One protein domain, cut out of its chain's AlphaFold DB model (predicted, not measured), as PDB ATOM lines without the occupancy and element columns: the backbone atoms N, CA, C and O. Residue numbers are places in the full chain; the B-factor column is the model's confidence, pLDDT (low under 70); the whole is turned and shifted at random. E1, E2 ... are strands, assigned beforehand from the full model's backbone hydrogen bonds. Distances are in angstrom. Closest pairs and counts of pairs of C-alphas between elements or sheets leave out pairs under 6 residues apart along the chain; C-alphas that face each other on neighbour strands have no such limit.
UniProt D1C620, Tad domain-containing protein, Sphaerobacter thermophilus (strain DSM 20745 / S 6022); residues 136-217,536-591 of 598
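Overview. This is residues 136 to 217 and 536 to 591 of the 598 residues of the protein "Tad domain-containing protein" of Sphaerobacter thermophilus (strain DSM 20745 / S 6022) (UniProt D1C620). The chain is wound in stacked turns as a solenoid of strands, with sharply bent strands making much of the wall and the short strands E1, E3, E5 and E7 stacked in a row along one side. E6 and E7 lie at one end of the stack and E8 at the other, while residues 205 to 217 lead away from the wound body to the cut. The 138 printed residues have no named helix and ten named strands, E1 to E10 in order along the chain, in one branched sheet whose neighbour pairs are parallel; the class is all strand. The whole is compact, with a radius of gyration of the C-alphas of 13.3 A, and rounded, spanning 37 by 31 by 28 A.

Along the chain. E1, residues 136 to 140, begins at C-alpha 136 (-27.168, 40.519, 3.595). E2, residues 148 to 159, is 17.8 A long and bends by 133 degrees at residue 152. E3 is residues 162 to 165; E4, residues 169 to 179, is 13.7 A long and bends by 138 degrees at residue 172. E5 is residues 182 to 185; E6, residues 189 to 199, is 13.2 A long and bends by 142 degrees at residue 192. E7, residues 202 to 204, is followed by the stretch to the cut. E8, residues 538 to 554, is 13.3 A long and bends by 158 degrees at residue 543. E9, residues 560 to 573, is 12.2 A long and bends by 143 degrees at residue 566. E10, residues 576 to 583, is 22.8 A long and ends at C-alpha 583 (-23.704, 40.504, -3.564).

Arrangement. E3 lies on one side of E1, with N 140 and O 164 at 2.9 A, and E9 on the other side, with N 139 and O 566 at 2.8 A. E4 lies on one side of E2, with N 156 and O 176 at 2.8 A. On the other side of E2 lie E9, with N 149 and O 571 at 2.8 A, and E10, with N 157 and O 579 at 2.9 A. E5 is parallel to E3, with N 163 and O 182 at 2.9 A, and to E7, with N 185 and O 204 at 2.9 A. E4 and E6 are parallel at 2 degrees, with N 177 and O 196 at 2.8 A. E8 and E9 are parallel, with N 542 and O 563 at 2.8 A. E9 and E10 are parallel, with N 564 and O 582 at 2.9 A. E6, E7 and E8 are edge strands, and E8 is apart from both E6 and E7.

Size, cuts and confidence. The sheet is twisted, its C-alphas up to 14.5 A off its best plane. The two C-alphas farthest apart are those of Gly 193 and Lys 217, 40.2 A. Residues 218 to 535 are not printed, and C-alphas 217 and 536 are 33.5 A apart across the cut. Of the links that are printed whole, E1 to E2 is short and the others are tight. Mean pLDDT of the printed part is 94.2; residues 557 to 559 are under 70.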
ATOM      1  N   ALA A 136     -27.516  41.896   3.255       96.31
ATOM      2  CA  ALA A 136     -27.168  40.519   3.595       96.31
ATOM      3  C   ALA A 136     -26.966  39.676   2.326       96.31
ATOM      4  O   ALA A 136     -27.929  39.247   1.683       96.31
ATOM      5  N   ALA A 137     -25.708  39.384   1.996       97.94
ATOM      6  CA  ALA A 137     -25.366  38.414   0.956       97.94
ATOM      7  C   ALA A 137     -25.496  36.973   1.465       97.94
ATOM      8  O   ALA A 137     -25.894  36.078   0.721       97.94
ATOM      9  N   LEU A 138     -25.179  36.752   2.743       98.38
ATOM     10  CA  LEU A 138     -25.387  35.490   3.445       98.38
ATOM     11  C   LEU A 138     -26.155  35.755   4.740       98.38
ATOM     12  O   LEU A 138     -25.671  36.494   5.595       98.38
ATOM     13  N   LEU A 139     -27.318  35.124   4.883       98.56
ATOM     14  CA  LEU A 139     -28.180  35.211   6.055       98.56
ATOM     15  C   LEU A 139     -28.529  33.808   6.566       98.56
ATOM     16  O   LEU A 139     -29.206  33.041   5.875       98.56
ATOM     17  N   ALA A 140     -28.089  33.483   7.783       98.56
ATOM     18  CA  ALA A 140     -28.577  32.327   8.533       98.56
ATOM     19  C   ALA A 140     -29.714  32.760   9.472       98.56
ATOM     20  O   ALA A 140     -29.494  33.551  10.387       98.56
ATOM     21  N   LEU A 141     -30.923  32.253   9.223       98.25
ATOM     22  CA  LEU A 141     -32.168  32.727   9.831       98.25
ATOM     23  C   LEU A 141     -32.438  32.183  11.236       98.25
ATOM     24  O   LEU A 141     -33.173  32.822  11.985       98.25
ATOM     25  N   ASN A 142     -31.904  31.011  11.590       97.31
ATOM     26  CA  ASN A 142     -32.255  30.359  12.849       97.31
ATOM     27  C   ASN A 142     -31.739  31.165  14.055       97.31
ATOM     28  O   ASN A 142     -30.526  31.359  14.144       97.31
ATOM     29  N   PRO A 143     -32.613  31.567  14.998       95.19
ATOM     30  CA  PRO A 143     -32.222  32.414  16.123       95.19
ATOM     31  C   PRO A 143     -31.672  31.643  17.333       95.19
ATOM     32  O   PRO A 143     -31.239  32.228  18.316       95.19
ATOM     33  N   SER A 144     -31.723  30.307  17.313       94.88
ATOM     34  CA  SER A 144     -31.518  29.488  18.521       94.88
ATOM     35  C   SER A 144     -30.475  28.384  18.370       94.88
ATOM     36  O   SER A 144     -29.953  27.868  19.358       94.88
ATOM     37  N   SER A 145     -30.192  27.955  17.140       94.19
ATOM     38  CA  SER A 145     -29.271  26.857  16.861       94.19
ATOM     39  C   SER A 145     -28.785  26.884  15.410       94.19
ATOM     40  O   SER A 145     -29.326  27.575  14.556       94.19
ATOM     41  N   GLY A 146     -27.754  26.101  15.089       89.25
ATOM     42  CA  GLY A 146     -27.329  25.889  13.700       89.25
ATOM     43  C   GLY A 146     -26.418  26.983  13.135       89.25
ATOM     44  O   GLY A 146     -25.331  26.622  12.693       89.25
ATOM     45  N   GLY A 147     -26.814  28.260  13.196       96.81
ATOM     46  CA  GLY A 147     -26.000  29.431  12.822       96.81
ATOM     47  C   GLY A 147     -25.223  29.296  11.503       96.81
ATOM     48  O   GLY A 147     -25.668  28.634  10.559       96.81
ATOM     49  N   ILE A 148     -24.029  29.896  11.457       98.44
ATOM     50  CA  ILE A 148     -23.029  29.660  10.404       98.44
ATOM     51  C   ILE A 148     -21.852  28.915  11.025       98.44
ATOM     52  O   ILE A 148     -21.248  29.388  11.986       98.44
ATOM     53  N   LYS A 149     -21.498  27.759  10.465       97.44
ATOM     54  CA  LYS A 149     -20.364  26.952  10.927       97.44
ATOM     55  C   LYS A 149     -19.354  26.736   9.815       97.44
ATOM     56  O   LYS A 149     -19.718  26.292   8.730       97.44
ATOM     57  N   THR A 150     -18.080  26.967  10.093       96.38
ATOM     58  CA  THR A 150     -16.982  26.649   9.177       96.38
ATOM     59  C   THR A 150     -15.981  25.731   9.872       96.38
ATOM     60  O   THR A 150     -15.641  25.903  11.046       96.38
ATOM     61  N   SER A 151     -15.526  24.695   9.169       94.94
ATOM     62  CA  SER A 151     -14.509  23.785   9.698       94.94
ATOM     63  C   SER A 151     -13.494  23.338   8.650       94.94
ATOM     64  O   SER A 151     -13.763  23.394   7.452       94.94
ATOM     65  N   GLY A 152     -12.319  22.878   9.085       93.69
ATOM     66  CA  GLY A 152     -11.269  22.382   8.189       93.69
ATOM     67  C   GLY A 152     -10.426  23.514   7.599       93.69
ATOM     68  O   GLY A 152      -9.884  24.310   8.353       93.69
ATOM     69  N   ASN A 153     -10.275  23.560   6.276       93.25
ATOM     70  CA  ASN A 153      -9.599  24.617   5.521       93.25
ATOM     71  C   ASN A 153     -10.611  25.338   4.614       93.25
ATOM     72  O   ASN A 153     -10.722  25.026   3.424       93.25
ATOM     73  N   THR A 154     -11.421  26.227   5.189       93.25
ATOM     74  CA  THR A 154     -12.595  26.793   4.506       93.25
ATOM     75  C   THR A 154     -12.586  28.312   4.421       93.25
ATOM     76  O   THR A 154     -12.118  28.992   5.324       93.25
ATOM     77  N   GLY A 155     -13.116  28.857   3.327       93.00
ATOM     78  CA  GLY A 155     -13.233  30.297   3.104       93.00
ATOM     79  C   GLY A 155     -14.628  30.691   2.628       93.00
ATOM     80  O   GLY A 155     -15.164  30.051   1.723       93.00
ATOM     81  N   ILE A 156     -15.197  31.734   3.222       95.31
ATOM     82  CA  ILE A 156     -16.363  32.468   2.724       95.31
ATOM     83  C   ILE A 156     -15.895  33.897   2.462       95.31
ATOM     84  O   ILE A 156     -15.439  34.574   3.381       95.31
ATOM     85  N   GLU A 157     -15.984  34.335   1.213       96.06
ATOM     86  CA  GLU A 157     -15.597  35.675   0.774       96.06
ATOM     87  C   GLU A 157     -16.820  36.348   0.149       96.06
ATOM     88  O   GLU A 157     -17.384  35.840  -0.818       96.06
ATOM     89  N   VAL A 158     -17.253  37.466   0.728       97.75
ATOM     90  CA  VAL A 158     -18.406  38.247   0.279       97.75
ATOM     91  C   VAL A 158     -17.937  39.582  -0.285       97.75
ATOM     92  O   VAL A 158     -17.353  40.392   0.433       97.75
ATOM     93  N   THR A 159     -18.249  39.837  -1.552       97.31
ATOM     94  CA  THR A 159     -17.981  41.107  -2.235       97.31
ATOM     95  C   THR A 159     -19.251  41.950  -2.283       97.31
ATOM     96  O   THR A 159     -20.310  41.455  -2.665       97.31
ATOM     97  N   GLY A 160     -19.163  43.225  -1.903       96.31
ATOM     98  CA  GLY A 160     -20.258  44.201  -1.953       96.31
ATOM     99  C   GLY A 160     -21.366  44.054  -0.900       96.31
ATOM    100  O   GLY A 160     -22.220  44.932  -0.832       96.31
ATOM    101  N   GLY A 161     -21.359  43.005  -0.070       97.06
ATOM    102  CA  GLY A 161     -22.404  42.731   0.928       97.06
ATOM    103  C   GLY A 161     -21.862  42.286   2.287       97.06
ATOM    104  O   GLY A 161     -20.654  42.276   2.523       97.06
ATOM    105  N   SER A 162     -22.783  41.930   3.179       98.06
ATOM    106  CA  SER A 162     -22.559  41.526   4.569       98.06
ATOM    107  C   SER A 162     -22.871  40.042   4.803       98.06
ATOM    108  O   SER A 162     -23.638  39.418   4.062       98.06
ATOM    109  N   VAL A 163     -22.312  39.489   5.879       98.56
ATOM    110  CA  VAL A 163     -22.661  38.173   6.438       98.56
ATOM    111  C   VAL A 163     -23.418  38.377   7.746       98.56
ATOM    112  O   VAL A 163     -22.960  39.122   8.609       98.56
ATOM    113  N   MET A 164     -24.546  37.688   7.916       97.94
ATOM    114  CA  MET A 164     -25.337  37.703   9.144       97.94
ATOM    115  C   MET A 164     -25.728  36.294   9.587       97.94
ATOM    116  O   MET A 164     -26.239  35.495   8.801       97.94
ATOM    117  N   SER A 165     -25.538  36.018  10.874       98.44
ATOM    118  CA  SER A 165     -26.105  34.862  11.565       98.44
ATOM    119  C   SER A 165     -27.041  35.336  12.672       98.44
ATOM    120  O   SER A 165     -26.596  36.014  13.594       98.44
ATOM    121  N   ASN A 166     -28.315  34.939  12.638       97.69
ATOM    122  CA  ASN A 166     -29.255  35.192  13.738       97.69
ATOM    123  C   ASN A 166     -28.949  34.365  14.998       97.69
ATOM    124  O   ASN A 166     -29.650  34.489  15.987       97.69
ATOM    125  N   TYR A 167     -27.900  33.541  14.989       97.94
ATOM    126  CA  TYR A 167     -27.396  32.837  16.164       97.94
ATOM    127  C   TYR A 167     -25.874  33.022  16.245       97.94
ATOM    128  O   TYR A 167     -25.384  34.148  16.180       97.94
ATOM    129  N   THR A 168     -25.101  31.942  16.357       98.00
ATOM    130  CA  THR A 168     -23.640  31.974  16.455       98.00
ATOM    131  C   THR A 168     -22.963  31.934  15.084       98.00
ATOM    132  O   THR A 168     -23.520  31.424  14.101       98.00
ATOM    133  N   ILE A 169     -21.723  32.427  15.021       98.50
ATOM    134  CA  ILE A 169     -20.753  32.046  13.983       98.50
ATOM    135  C   ILE A 169     -19.671  31.192  14.645       98.50
ATOM    136  O   ILE A 169     -18.974  31.654  15.546       98.50
ATOM    137  N   GLU A 170     -19.536  29.937  14.220       97.88
ATOM    138  CA  GLU A 170     -18.588  28.979  14.799       97.88
ATOM    139  C   GLU A 170     -17.523  28.593  13.776       97.88
ATOM    140  O   GLU A 170     -17.842  28.112  12.687       97.88
ATOM    141  N   THR A 171     -16.252  28.763  14.129       96.88
ATOM    142  CA  THR A 171     -15.123  28.484  13.239       96.88
ATOM    143  C   THR A 171     -14.149  27.498  13.886       96.88
ATOM    144  O   THR A 171     -13.843  27.576  15.080       96.88
ATOM    145  N   SER A 172     -13.664  26.520  13.116       96.00
ATOM    146  CA  SER A 172     -12.716  25.513  13.614       96.00
ATOM    147  C   SER A 172     -11.688  25.066  12.570       96.00
ATOM    148  O   SER A 172     -12.028  24.624  11.478       96.00
ATOM    149  N   GLY A 173     -10.401  25.120  12.909       94.94
ATOM    150  CA  GLY A 173      -9.318  24.766  11.983       94.94
ATOM    151  C   GLY A 173      -8.699  26.001  11.332       94.94
ATOM    152  O   GLY A 173      -8.371  26.944  12.036       94.94
ATOM    153  N   SER A 174      -8.476  25.983  10.020       95.50
ATOM    154  CA  SER A 174      -7.936  27.102   9.239       95.50
ATOM    155  C   SER A 174      -9.046  27.729   8.400       95.50
ATOM    156  O   SER A 174      -9.270  27.306   7.270       95.50
ATOM    157  N   THR A 175      -9.781  28.696   8.947       95.81
ATOM    158  CA  THR A 175     -10.979  29.218   8.270       95.81
ATOM    159  C   THR A 175     -10.974  30.733   8.106       95.81
ATOM    160  O   THR A 175     -10.368  31.449   8.897       95.81
ATOM    161  N   SER A 176     -11.659  31.240   7.083       95.25
ATOM    162  CA  SER A 176     -11.846  32.677   6.882       95.25
ATOM    163  C   SER A 176     -13.285  33.010   6.498       95.25
ATOM    164  O   SER A 176     -13.830  32.410   5.576       95.25
ATOM    165  N   ILE A 177     -13.885  33.994   7.163       97.38
ATOM    166  CA  ILE A 177     -15.142  34.634   6.772       97.38
ATOM    167  C   ILE A 177     -14.834  36.115   6.583       97.38
ATOM    168  O   ILE A 177     -14.455  36.797   7.534       97.38
ATOM    169  N   ILE A 178     -14.937  36.585   5.345       97.38
ATOM    170  CA  ILE A 178     -14.564  37.941   4.950       97.38
ATOM    171  C   ILE A 178     -15.733  38.554   4.199       97.38
ATOM    172  O   ILE A 178     -16.266  37.921   3.291       97.38
ATOM    173  N   ALA A 179     -16.106  39.776   4.554       98.06
ATOM    174  CA  ALA A 179     -17.102  40.549   3.828       98.06
ATOM    175  C   ALA A 179     -16.616  41.982   3.597       98.06
ATOM    176  O   ALA A 179     -16.026  42.577   4.496       98.06
ATOM    177  N   ASP A 180     -16.887  42.561   2.426       98.19
ATOM    178  CA  ASP A 180     -16.580  43.976   2.162       98.19
ATOM    179  C   ASP A 180     -17.328  44.909   3.127       98.19
ATOM    180  O   ASP A 180     -16.810  45.955   3.521       98.19
ATOM    181  N   GLN A 181     -18.547  44.522   3.520       96.88
ATOM    182  CA  GLN A 181     -19.367  45.254   4.476       96.88
ATOM    183  C   GLN A 181     -19.199  44.700   5.904       96.88
ATOM    184  O   GLN A 181     -18.108  44.771   6.461       96.88
ATOM    185  N   GLN A 182     -20.259  44.191   6.539       97.06
ATOM    186  CA  GLN A 182     -20.226  43.733   7.930       97.06
ATOM    187  C   GLN A 182     -20.197  42.204   8.037       97.06
ATOM    188  O   GLN A 182     -20.727  41.500   7.176       97.06
ATOM    189  N   VAL A 183     -19.634  41.684   9.132       98.38
ATOM    190  CA  VAL A 183     -19.846  40.290   9.562       98.38
ATOM    191  C   VAL A 183     -20.448  40.290  10.960       98.38
ATOM    192  O   VAL A 183     -19.789  40.691  11.918       98.38
ATOM    193  N   ASN A 184     -21.695  39.834  11.066       97.75
ATOM    194  CA  ASN A 184     -22.517  39.966  12.263       97.75
ATOM    195  C   ASN A 184     -23.055  38.608  12.750       97.75
ATOM    196  O   ASN A 184     -23.399  37.733  11.954       97.75
ATOM    197  N   ALA A 185     -23.140  38.451  14.068       97.56
ATOM    198  CA  ALA A 185     -23.822  37.352  14.749       97.56
ATOM    199  C   ALA A 185     -24.731  37.918  15.841       97.56
ATOM    200  O   ALA A 185     -24.437  38.988  16.366       97.56
ATOM    201  N   ASN A 186     -25.791  37.204  16.206       95.56
ATOM    202  CA  ASN A 186     -26.628  37.578  17.343       95.56
ATOM    203  C   ASN A 186     -26.100  37.020  18.678       95.56
ATOM    204  O   ASN A 186     -26.101  37.737  19.675       95.56
ATOM    205  N   ASP A 187     -25.589  35.781  18.683       96.06
ATOM    206  CA  ASP A 187     -25.141  35.057  19.892       96.06
ATOM    207  C   ASP A 187     -23.619  34.788  19.907       96.06
ATOM    208  O   ASP A 187     -23.118  33.792  20.434       96.06
ATOM    209  N   GLY A 188     -22.836  35.676  19.299       96.19
ATOM    210  CA  GLY A 188     -21.382  35.665  19.410       96.19
ATOM    211  C   GLY A 188     -20.621  34.867  18.352       96.19
ATOM    212  O   GLY A 188     -21.157  34.080  17.562       96.19
ATOM    213  N   PHE A 189     -19.303  35.075  18.368       97.69
ATOM    214  CA  PHE A 189     -18.330  34.329  17.572       97.69
ATOM    215  C   PHE A 189     -17.629  33.285  18.448       97.69
ATOM    216  O   PHE A 189     -17.141  33.597  19.535       97.69
ATOM    217  N   ARG A 190     -17.567  32.036  17.979       96.31
ATOM    218  CA  ARG A 190     -16.893  30.921  18.661       96.31
ATOM    219  C   ARG A 190     -15.764  30.414  17.781       96.31
ATOM    220  O   ARG A 190     -15.981  29.590  16.894       96.31
ATOM    221  N   GLU A 191     -14.567  30.929  18.021       95.38
ATOM    222  CA  GLU A 191     -13.407  30.677  17.170       95.38
ATOM    223  C   GLU A 191     -12.440  29.670  17.797       95.38
ATOM    224  O   GLU A 191     -12.078  29.762  18.969       95.38
ATOM    225  N   SER A 192     -11.997  28.700  16.999       94.38
ATOM    226  CA  SER A 192     -10.945  27.752  17.365       94.38
ATOM    227  C   SER A 192     -10.010  27.483  16.183       94.38
ATOM    228  O   SER A 192     -10.439  27.418  15.031       94.38
ATOM    229  N   GLY A 193      -8.716  27.304  16.454       92.88
ATOM    230  CA  GLY A 193      -7.700  27.183  15.403       92.88
ATOM    231  C   GLY A 193      -7.285  28.532  14.799       92.88
ATOM    232  O   GLY A 193      -7.429  29.578  15.424       92.88
ATOM    233  N   ALA A 194      -6.721  28.495  13.594       93.50
ATOM    234  CA  ALA A 194      -6.319  29.669  12.826       93.50
ATOM    235  C   ALA A 194      -7.511  30.209  12.016       93.50
ATOM    236  O   ALA A 194      -7.612  29.973  10.811       93.50
ATOM    237  N   SER A 195      -8.422  30.906  12.692       94.81
ATOM    238  CA  SER A 195      -9.625  31.481  12.082       94.81
ATOM    239  C   SER A 195      -9.518  32.997  11.909       94.81
ATOM    240  O   SER A 195      -8.783  33.663  12.636       94.81
ATOM    241  N   ARG A 196     -10.225  33.536  10.909       95.44
ATOM    242  CA  ARG A 196     -10.337  34.976  10.649       95.44
ATOM    243  C   ARG A 196     -11.779  35.343  10.321       95.44
ATOM    244  O   ARG A 196     -12.300  34.881   9.309       95.44
ATOM    245  N   ILE A 197     -12.386  36.205  11.128       97.31
ATOM    246  CA  ILE A 197     -13.697  36.815  10.874       97.31
ATOM    247  C   ILE A 197     -13.480  38.319  10.695       97.31
ATOM    248  O   ILE A 197     -13.047  38.990  11.628       97.31
ATOM    249  N   GLU A 198     -13.742  38.855   9.501       97.38
ATOM    250  CA  GLU A 198     -13.488  40.270   9.205       97.38
ATOM    251  C   GLU A 198     -14.532  40.869   8.257       97.38
ATOM    252  O   GLU A 198     -14.778  40.341   7.176       97.38
ATOM    253  N   GLY A 199     -15.112  41.999   8.655       96.69
ATOM    254  CA  GLY A 199     -15.938  42.850   7.807       96.69
ATOM    255  C   GLY A 199     -15.219  44.170   7.542       96.69
ATOM    256  O   GLY A 199     -14.718  44.784   8.487       96.69
ATOM    257  N   GLY A 200     -15.171  44.625   6.290       96.00
ATOM    258  CA  GLY A 200     -14.546  45.894   5.906       96.00
ATOM    259  C   GLY A 200     -15.190  47.131   6.550       96.00
ATOM    260  O   GLY A 200     -14.505  48.128   6.775       96.00
ATOM    261  N   MET A 201     -16.472  47.052   6.921       95.19
ATOM    262  CA  MET A 201     -17.195  48.065   7.708       95.19
ATOM    263  C   MET A 201     -17.348  47.702   9.196       95.19
ATOM    264  O   MET A 201     -18.019  48.420   9.937       95.19
ATOM    265  N   GLY A 202     -16.719  46.616   9.649       95.06
ATOM    266  CA  GLY A 202     -16.725  46.165  11.039       95.06
ATOM    267  C   GLY A 202     -17.345  44.784  11.241       95.06
ATOM    268  O   GLY A 202     -17.957  44.197  10.348       95.06
ATOM    269  N   THR A 203     -17.168  44.253  12.448       97.06
ATOM    270  CA  THR A 203     -17.760  42.987  12.884       97.06
ATOM    271  C   THR A 203     -18.509  43.193  14.195       97.06
ATOM    272  O   THR A 203     -18.024  43.893  15.085       97.06
ATOM    273  N   ASN A 204     -19.702  42.606  14.320       95.56
ATOM    274  CA  ASN A 204     -20.505  42.699  15.538       95.56
ATOM    275  C   ASN A 204     -20.942  41.302  16.014       95.56
ATOM    276  O   ASN A 204     -21.809  40.691  15.387       95.56
ATOM    277  N   PRO A 205     -20.378  40.787  17.123       95.62
ATOM    278  CA  PRO A 205     -20.760  39.486  17.665       95.62
ATOM    279  C   PRO A 205     -22.144  39.469  18.339       95.62
ATOM    280  O   PRO A 205     -22.612  38.385  18.664       95.62
ATOM    281  N   TYR A 206     -22.789  40.621  18.554       94.81
ATOM    282  CA  TYR A 206     -24.092  40.736  19.228       94.81
ATOM    283  C   TYR A 206     -25.028  41.709  18.486       94.81
ATOM    284  O   TYR A 206     -25.597  42.636  19.066       94.81
ATOM    285  N   ALA A 207     -25.135  41.553  17.168       91.81
ATOM    286  CA  ALA A 207     -26.045  42.323  16.329       91.81
ATOM    287  C   ALA A 207     -27.509  41.859  16.499       91.81
ATOM    288  O   ALA A 207     -27.750  40.673  16.736       91.81
ATOM    289  N   PRO A 208     -28.506  42.750  16.333       90.25
ATOM    290  CA  PRO A 208     -29.912  42.348  16.305       90.25
ATOM    291  C   PRO A 208     -30.199  41.345  15.182       90.25
ATOM    292  O   PRO A 208     -29.576  41.403  14.122       90.25
ATOM    293  N   GLU A 209     -31.161  40.449  15.404       92.38
ATOM    294  CA  GLU A 209     -31.600  39.480  14.396       92.38
ATOM    295  C   GLU A 209     -32.148  40.177  13.140       92.38
ATOM    296  O   GLU A 209     -32.862  41.179  13.218       92.38
ATOM    297  N   VAL A 210     -31.855  39.613  11.969       94.38
ATOM    298  CA  VAL A 210     -32.462  40.012  10.695       94.38
ATOM    299  C   VAL A 210     -33.675  39.110  10.437       94.38
ATOM    300  O   VAL A 210     -33.493  37.898  10.278       94.38
ATOM    301  N   PRO A 211     -34.909  39.649  10.378       93.00
ATOM    302  CA  PRO A 211     -36.097  38.861  10.061       93.00
ATOM    303  C   PRO A 211     -35.991  38.181   8.693       93.00
ATOM    304  O   PRO A 211     -35.294  38.673   7.806       93.00
ATOM    305  N   ASP A 212     -36.736  37.092   8.488       95.69
ATOM    306  CA  ASP A 212     -36.831  36.461   7.168       95.69
ATOM    307  C   ASP A 212     -37.461  37.441   6.156       95.69
ATOM    308  O   ASP A 212     -38.652  37.756   6.267       95.69
ATOM    309  N   PRO A 213     -36.695  37.919   5.155       95.25
ATOM    310  CA  PRO A 213     -37.156  38.950   4.232       95.25
ATOM    311  C   PRO A 213     -38.186  38.447   3.213       95.25
ATOM    312  O   PRO A 213     -38.833  39.266   2.550       95.25
ATOM    313  N   LEU A 214     -38.318  37.125   3.051       95.94
ATOM    314  CA  LEU A 214     -39.172  36.485   2.053       95.94
ATOM    315  C   LEU A 214     -40.397  35.785   2.646       95.94
ATOM    316  O   LEU A 214     -41.311  35.491   1.878       95.94
ATOM    317  N   LYS A 215     -40.471  35.591   3.968       93.56
ATOM    318  CA  LYS A 215     -41.541  34.839   4.656       93.56
ATOM    319  C   LYS A 215     -42.965  35.155   4.180       93.56
ATOM    320  O   LYS A 215     -43.748  34.235   3.977       93.56
ATOM    321  N   ASP A 216     -43.273  36.436   3.972       91.06
ATOM    322  CA  ASP A 216     -44.597  36.901   3.523       91.06
ATOM    323  C   ASP A 216     -44.610  37.387   2.058       91.06
ATOM    324  O   ASP A 216     -45.651  37.800   1.544       91.06
ATOM    325  N   LYS A 217     -43.455  37.365   1.377       92.00
ATOM    326  CA  LYS A 217     -43.290  37.854  -0.005       92.00
ATOM    327  C   LYS A 217     -43.280  36.729  -1.037       92.00
ATOM    328  O   LYS A 217     -43.740  36.946  -2.155       92.00
ATOM    329  N   THR A 536     -15.492  20.926  -8.697       82.44
ATOM    330  CA  THR A 536     -15.576  21.761  -9.902       82.44
ATOM    331  C   THR A 536     -16.059  23.176  -9.556       82.44
ATOM    332  O   THR A 536     -16.854  23.373  -8.627       82.44
ATOM    333  N   SER A 537     -15.553  24.179 -10.279       83.19
ATOM    334  CA  SER A 537     -16.015  25.566 -10.180       83.19
ATOM    335  C   SER A 537     -17.414  25.736 -10.769       83.19
ATOM    336  O   SER A 537     -17.847  24.987 -11.645       83.19
ATOM    337  N   MET A 538     -18.135  26.739 -10.288       86.31
ATOM    338  CA  MET A 538     -19.439  27.096 -10.816       86.31
ATOM    339  C   MET A 538     -19.770  28.556 -10.565       86.31
ATOM    340  O   MET A 538     -19.255  29.158  -9.627       86.31
ATOM    341  N   LEU A 539     -20.669  29.082 -11.391       90.44
ATOM    342  CA  LEU A 539     -21.259  30.398 -11.231       90.44
ATOM    343  C   LEU A 539     -22.775  30.247 -11.315       90.44
ATOM    344  O   LEU A 539     -23.294  29.885 -12.369       90.44
ATOM    345  N   SER A 540     -23.468  30.501 -10.211       94.75
ATOM    346  CA  SER A 540     -24.927  30.647 -10.204       94.75
ATOM    347  C   SER A 540     -25.302  32.110  -9.975       94.75
ATOM    348  O   SER A 540     -24.517  32.868  -9.406       94.75
ATOM    349  N   GLU A 541     -26.487  32.511 -10.420       97.50
ATOM    350  CA  GLU A 541     -26.998  33.876 -10.304       97.50
ATOM    351  C   GLU A 541     -28.441  33.870  -9.785       97.50
ATOM    352  O   GLU A 541     -29.315  33.204 -10.345       97.50
ATOM    353  N   GLY A 542     -28.686  34.609  -8.708       97.62
ATOM    354  CA  GLY A 542     -29.966  34.690  -8.016       97.62
ATOM    355  C   GLY A 542     -29.872  34.322  -6.538       97.62
ATOM    356  O   GLY A 542     -28.798  34.264  -5.940       97.62
ATOM    357  N   THR A 543     -31.031  34.062  -5.947       98.12
ATOM    358  CA  THR A 543     -31.204  33.790  -4.522       98.12
ATOM    359  C   THR A 543     -31.460  32.311  -4.265       98.12
ATOM    360  O   THR A 543     -32.304  31.690  -4.922       98.12
ATOM    361  N   VAL A 544     -30.753  31.773  -3.270       98.50
ATOM    362  CA  VAL A 544     -31.049  30.489  -2.627       98.50
ATOM    363  C   VAL A 544     -31.843  30.773  -1.356       98.50
ATOM    364  O   VAL A 544     -31.308  31.397  -0.444       98.50
ATOM    365  N   TYR A 545     -33.097  30.320  -1.292       98.62
ATOM    366  CA  TYR A 545     -33.991  30.530  -0.153       98.62
ATOM    367  C   TYR A 545     -34.431  29.197   0.471       98.62
ATOM    368  O   TYR A 545     -35.249  28.462  -0.086       98.62
ATOM    369  N   LEU A 546     -33.867  28.872   1.635       98.56
ATOM    370  CA  LEU A 546     -34.107  27.632   2.382       98.56
ATOM    371  C   LEU A 546     -34.484  27.959   3.842       98.56
ATOM    372  O   LEU A 546     -33.676  27.724   4.743       98.56
ATOM    373  N   PRO A 547     -35.682  28.515   4.106       98.00
ATOM    374  CA  PRO A 547     -36.017  29.149   5.387       98.00
ATOM    375  C   PRO A 547     -35.909  28.233   6.609       98.00
ATOM    376  O   PRO A 547     -35.536  28.699   7.682       98.00
ATOM    377  N   SER A 548     -36.160  26.933   6.431       97.31
ATOM    378  CA  SER A 548     -36.109  25.923   7.503       97.31
ATOM    379  C   SER A 548     -35.084  24.812   7.253       97.31
ATOM    380  O   SER A 548     -34.894  23.941   8.100       97.31
ATOM    381  N   ALA A 549     -34.387  24.848   6.112       97.81
ATOM    382  CA  ALA A 549     -33.490  23.783   5.674       97.81
ATOM    383  C   ALA A 549     -32.015  24.160   5.877       97.81
ATOM    384  O   ALA A 549     -31.612  25.323   5.765       97.81
ATOM    385  N   LYS A 550     -31.180  23.162   6.173       97.94
ATOM    386  CA  LYS A 550     -29.740  23.360   6.373       97.94
ATOM    387  C   LYS A 550     -29.004  23.287   5.040       97.94
ATOM    388  O   LYS A 550     -29.170  22.311   4.313       97.94
ATOM    389  N   LEU A 551     -28.110  24.237   4.771       97.69
ATOM    390  CA  LEU A 551     -27.165  24.154   3.657       97.69
ATOM    391  C   LEU A 551     -25.806  23.652   4.151       97.69
ATOM    392  O   LEU A 551     -25.205  24.221   5.062       97.69
ATOM    393  N   THR A 552     -25.297  22.595   3.528       95.88
ATOM    394  CA  THR A 552     -23.937  22.094   3.745       95.88
ATOM    395  C   THR A 552     -23.115  22.234   2.477       95.88
ATOM    396  O   THR A 552     -23.605  21.960   1.382       95.88
ATOM    397  N   MET A 553     -21.861  22.653   2.618       91.81
ATOM    398  CA  MET A 553     -20.938  22.819   1.498       91.81
ATOM    399  C   MET A 553     -19.616  22.111   1.765       91.81
ATOM    400  O   MET A 553     -19.065  22.170   2.868       91.81
ATOM    401  N   GLY A 554     -19.095  21.479   0.719       89.06
ATOM    402  CA  GLY A 554     -17.879  20.685   0.781       89.06
ATOM    403  C   GLY A 554     -17.179  20.564  -0.572       89.06
ATOM    404  O   GLY A 554     -17.733  20.874  -1.631       89.06
ATOM    405  N   GLY A 555     -15.962  20.029  -0.539       81.75
ATOM    406  CA  GLY A 555     -15.164  19.744  -1.729       81.75
ATOM    407  C   GLY A 555     -14.233  20.891  -2.124       81.75
ATOM    408  O   GLY A 555     -14.618  22.058  -2.164       81.75
ATOM    409  N   ALA A 556     -12.988  20.518  -2.437       71.19
ATOM    410  CA  ALA A 556     -11.911  21.438  -2.782       71.19
ATOM    411  C   ALA A 556     -12.173  22.108  -4.127       71.19
ATOM    412  O   ALA A 556     -11.841  21.552  -5.171       71.19
ATOM    413  N   SER A 557     -12.743  23.309  -4.107       65.06
ATOM    414  CA  SER A 557     -12.740  24.182  -5.274       65.06
ATOM    415  C   SER A 557     -12.539  25.642  -4.876       65.06
ATOM    416  O   SER A 557     -13.126  26.131  -3.915       65.06
ATOM    417  N   ASN A 558     -11.680  26.337  -5.625       59.47
ATOM    418  CA  ASN A 558     -11.403  27.770  -5.473       59.47
ATOM    419  C   ASN A 558     -12.396  28.633  -6.283       59.47
ATOM    420  O   ASN A 558     -12.051  29.734  -6.690       59.47
ATOM    421  N   GLY A 559     -13.586  28.119  -6.608       67.88
ATOM    422  CA  GLY A 559     -14.433  28.747  -7.627       67.88
ATOM    423  C   GLY A 559     -15.914  28.412  -7.550       67.88
ATOM    424  O   GLY A 559     -16.549  28.370  -8.599       67.88
ATOM    425  N   LYS A 560     -16.472  28.126  -6.364       80.88
ATOM    426  CA  LYS A 560     -17.932  28.203  -6.184       80.88
ATOM    427  C   LYS A 560     -18.275  29.673  -6.012       80.88
ATOM    428  O   LYS A 560     -17.946  30.245  -4.979       80.88
ATOM    429  N   VAL A 561     -18.885  30.264  -7.028       88.81
ATOM    430  CA  VAL A 561     -19.331  31.653  -7.006       88.81
ATOM    431  C   VAL A 561     -20.848  31.682  -7.128       88.81
ATOM    432  O   VAL A 561     -21.428  31.018  -7.990       88.81
ATOM    433  N   LEU A 562     -21.496  32.451  -6.262       94.88
ATOM    434  CA  LEU A 562     -22.893  32.827  -6.423       94.88
ATOM    435  C   LEU A 562     -22.980  34.354  -6.505       94.88
ATOM    436  O   LEU A 562     -22.494  35.050  -5.617       94.88
ATOM    437  N   ARG A 563     -23.614  34.852  -7.566       97.25
ATOM    438  CA  ARG A 563     -24.020  36.253  -7.722       97.25
ATOM    439  C   ARG A 563     -25.438  36.421  -7.203       97.25
ATOM    440  O   ARG A 563     -26.374  35.974  -7.858       97.25
ATOM    441  N   GLY A 564     -25.609  37.008  -6.028       97.00
ATOM    442  CA  GLY A 564     -26.915  37.120  -5.383       97.00
ATOM    443  C   GLY A 564     -26.842  36.923  -3.878       97.00
ATOM    444  O   GLY A 564     -25.958  37.474  -3.224       97.00
ATOM    445  N   GLN A 565     -27.798  36.169  -3.331       97.94
ATOM    446  CA  GLN A 565     -27.994  36.026  -1.887       97.94
ATOM    447  C   GLN A 565     -28.230  34.562  -1.486       97.94
ATOM    448  O   GLN A 565     -28.896  33.799  -2.189       97.94
ATOM    449  N   ILE A 566     -27.704  34.166  -0.329       98.44
ATOM    450  CA  ILE A 566     -28.001  32.892   0.334       98.44
ATOM    451  C   ILE A 566     -28.760  33.200   1.620       98.44
ATOM    452  O   ILE A 566     -28.206  33.794   2.539       98.44
ATOM    453  N   ILE A 567     -30.013  32.766   1.693       98.56
ATOM    454  CA  ILE A 567     -30.884  32.919   2.857       98.56
ATOM    455  C   ILE A 567     -31.316  31.518   3.280       98.56
ATOM    456  O   ILE A 567     -32.079  30.853   2.581       98.56
ATOM    457  N   VAL A 568     -30.789  31.028   4.397       98.69
ATOM    458  CA  VAL A 568     -30.953  29.630   4.828       98.69
ATOM    459  C   VAL A 568     -31.242  29.554   6.320       98.69
ATOM    460  O   VAL A 568     -30.875  30.461   7.058       98.69
ATOM    461  N   ASN A 569     -31.832  28.463   6.812       98.56
ATOM    462  CA  ASN A 569     -32.002  28.273   8.258       98.56
ATOM    463  C   ASN A 569     -30.646  28.255   8.975       98.56
ATOM    464  O   ASN A 569     -30.436  28.943   9.968       98.56
ATOM    465  N   SER A 570     -29.712  27.459   8.456       98.44
ATOM    466  CA  SER A 570     -28.343  27.377   8.968       98.44
ATOM    467  C   SER A 570     -27.396  26.913   7.874       98.44
ATOM    468  O   SER A 570     -27.810  26.205   6.947       98.44
ATOM    469  N   MET A 571     -26.123  27.271   8.002       97.69
ATOM    470  CA  MET A 571     -25.095  26.941   7.025       97.69
ATOM    471  C   MET A 571     -23.915  26.238   7.685       97.69
ATOM    472  O   MET A 571     -23.460  26.630   8.755       97.69
ATOM    473  N   GLN A 572     -23.380  25.218   7.019       96.19
ATOM    474  CA  GLN A 572     -22.139  24.576   7.425       96.19
ATOM    475  C   GLN A 572     -21.205  24.368   6.232       96.19
ATOM    476  O   GLN A 572     -21.591  23.768   5.232       96.19
ATOM    477  N   THR A 573     -19.950  24.779   6.363       93.56
ATOM    478  CA  THR A 573     -18.874  24.436   5.427       93.56
ATOM    479  C   THR A 573     -17.856  23.530   6.116       93.56
ATOM    480  O   THR A 573     -17.632  23.632   7.323       93.56
ATOM    481  N   GLY A 574     -17.263  22.598   5.370       90.94
ATOM    482  CA  GLY A 574     -16.279  21.660   5.913       90.94
ATOM    483  C   GLY A 574     -15.260  21.177   4.884       90.94
ATOM    484  O   GLY A 574     -15.384  21.430   3.682       90.94
ATOM    485  N   GLY A 575     -14.251  20.445   5.359       87.31
ATOM    486  CA  GLY A 575     -13.185  19.900   4.513       87.31
ATOM    487  C   GLY A 575     -12.267  21.002   3.991       87.31
ATOM    488  O   GLY A 575     -11.807  21.824   4.771       87.31
ATOM    489  N   SER A 576     -12.004  21.022   2.686       88.81
ATOM    490  CA  SER A 576     -11.327  22.137   2.016       88.81
ATOM    491  C   SER A 576     -12.326  22.772   1.060       88.81
ATOM    492  O   SER A 576     -12.643  22.125   0.074       88.81
ATOM    493  N   THR A 577     -12.851  23.968   1.331       88.31
ATOM    494  CA  THR A 577     -13.931  24.573   0.516       88.31
ATOM    495  C   THR A 577     -13.774  26.086   0.453       88.31
ATOM    496  O   THR A 577     -13.562  26.708   1.487       88.31
ATOM    497  N   ARG A 578     -13.934  26.705  -0.721       89.69
ATOM    498  CA  ARG A 578     -14.093  28.162  -0.839       89.69
ATOM    499  C   ARG A 578     -15.425  28.516  -1.489       89.69
ATOM    500  O   ARG A 578     -15.782  27.937  -2.515       89.69
ATOM    501  N   LEU A 579     -16.129  29.470  -0.892       92.50
ATOM    502  CA  LEU A 579     -17.333  30.099  -1.421       92.50
ATOM    503  C   LEU A 579     -17.062  31.588  -1.645       92.50
ATOM    504  O   LEU A 579     -16.761  32.300  -0.693       92.50
ATOM    505  N   GLY A 580     -17.211  32.037  -2.888       94.31
ATOM    506  CA  GLY A 580     -17.331  33.449  -3.235       94.31
ATOM    507  C   GLY A 580     -18.802  33.841  -3.377       94.31
ATOM    508  O   GLY A 580     -19.562  33.165  -4.074       94.31
ATOM    509  N   LEU A 581     -19.206  34.926  -2.729       95.75
ATOM    510  CA  LEU A 581     -20.528  35.529  -2.852       95.75
ATOM    511  C   LEU A 581     -20.379  36.955  -3.371       95.75
ATOM    512  O   LEU A 581     -19.917  37.839  -2.660       95.75
ATOM    513  N   GLU A 582     -20.782  37.178  -4.615       97.31
ATOM    514  CA  GLU A 582     -20.870  38.514  -5.199       97.31
ATOM    515  C   GLU A 582     -22.277  39.045  -4.909       97.31
ATOM    516  O   GLU A 582     -23.255  38.562  -5.485       97.31
ATOM    517  N   TYR A 583     -22.403  39.990  -3.976       97.12
ATOM    518  CA  TYR A 583     -23.704  40.504  -3.564       97.12
ATOM    519  C   TYR A 583     -24.423  41.165  -4.739       97.12
ATOM    520  O   TYR A 583     -23.916  42.088  -5.379       97.12
ATOM    521  N   GLN A 584     -25.640  40.700  -4.986       95.50
ATOM    522  CA  GLN A 584     -26.594  41.342  -5.871       95.50
ATOM    523  C   GLN A 584     -27.946  41.309  -5.173       95.50
ATOM    524  O   GLN A 584     -28.439  40.238  -4.815       95.50
ATOM    525  N   GLN A 585     -28.523  42.488  -4.963       92.88
ATOM    526  CA  GLN A 585     -29.771  42.640  -4.230       92.88
ATOM    527  C   GLN A 585     -30.948  42.149  -5.081       92.88
ATOM    528  O   GLN A 585     -31.458  42.861  -5.947       92.88
ATOM    529  N   TYR A 586     -31.366  40.911  -4.834       92.88
ATOM    530  CA  TYR A 586     -32.617  40.337  -5.336       92.88
ATOM    531  C   TYR A 586     -33.723  40.390  -4.272       92.88
ATOM    532  O   TYR A 586     -34.913  40.357  -4.591       92.88
ATOM    533  N   VAL A 587     -33.327  40.463  -3.001       94.06
ATOM    534  CA  VAL A 587     -34.187  40.434  -1.825       94.06
ATOM    535  C   VAL A 587     -33.761  41.537  -0.865       94.06
ATOM    536  O   VAL A 587     -32.618  41.570  -0.412       94.06
ATOM    537  N   ASP A 588     -34.706  42.407  -0.511       92.81
ATOM    538  CA  ASP A 588     -34.476  43.464   0.474       92.81
ATOM    539  C   ASP A 588     -34.365  42.877   1.881       92.81
ATOM    540  O   ASP A 588     -35.336  42.323   2.407       92.81
ATOM    541  N   THR A 589     -33.199  43.041   2.497       93.62
ATOM    542  CA  THR A 589     -32.927  42.681   3.890       93.62
ATOM    543  C   THR A 589     -32.749  43.931   4.745       93.62
ATOM    544  O   THR A 589     -32.253  44.961   4.287       93.62
ATOM    545  N   SER A 590     -33.187  43.859   6.001       90.19
ATOM    546  CA  SER A 590     -33.141  44.992   6.923       90.19
ATOM    547  C   SER A 590     -32.927  44.542   8.359       90.19
ATOM    548  O   SER A 590     -33.522  43.551   8.783       90.19
ATOM    549  N   ILE A 591     -32.142  45.308   9.111       87.19
ATOM    550  CA  ILE A 591     -31.979  45.138  10.554       87.19
ATOM    551  C   ILE A 591     -32.984  46.052  11.268       87.19
ATOM    552  O   ILE A 591     -33.094  47.227  10.915       87.19
TER     553      ILE A 591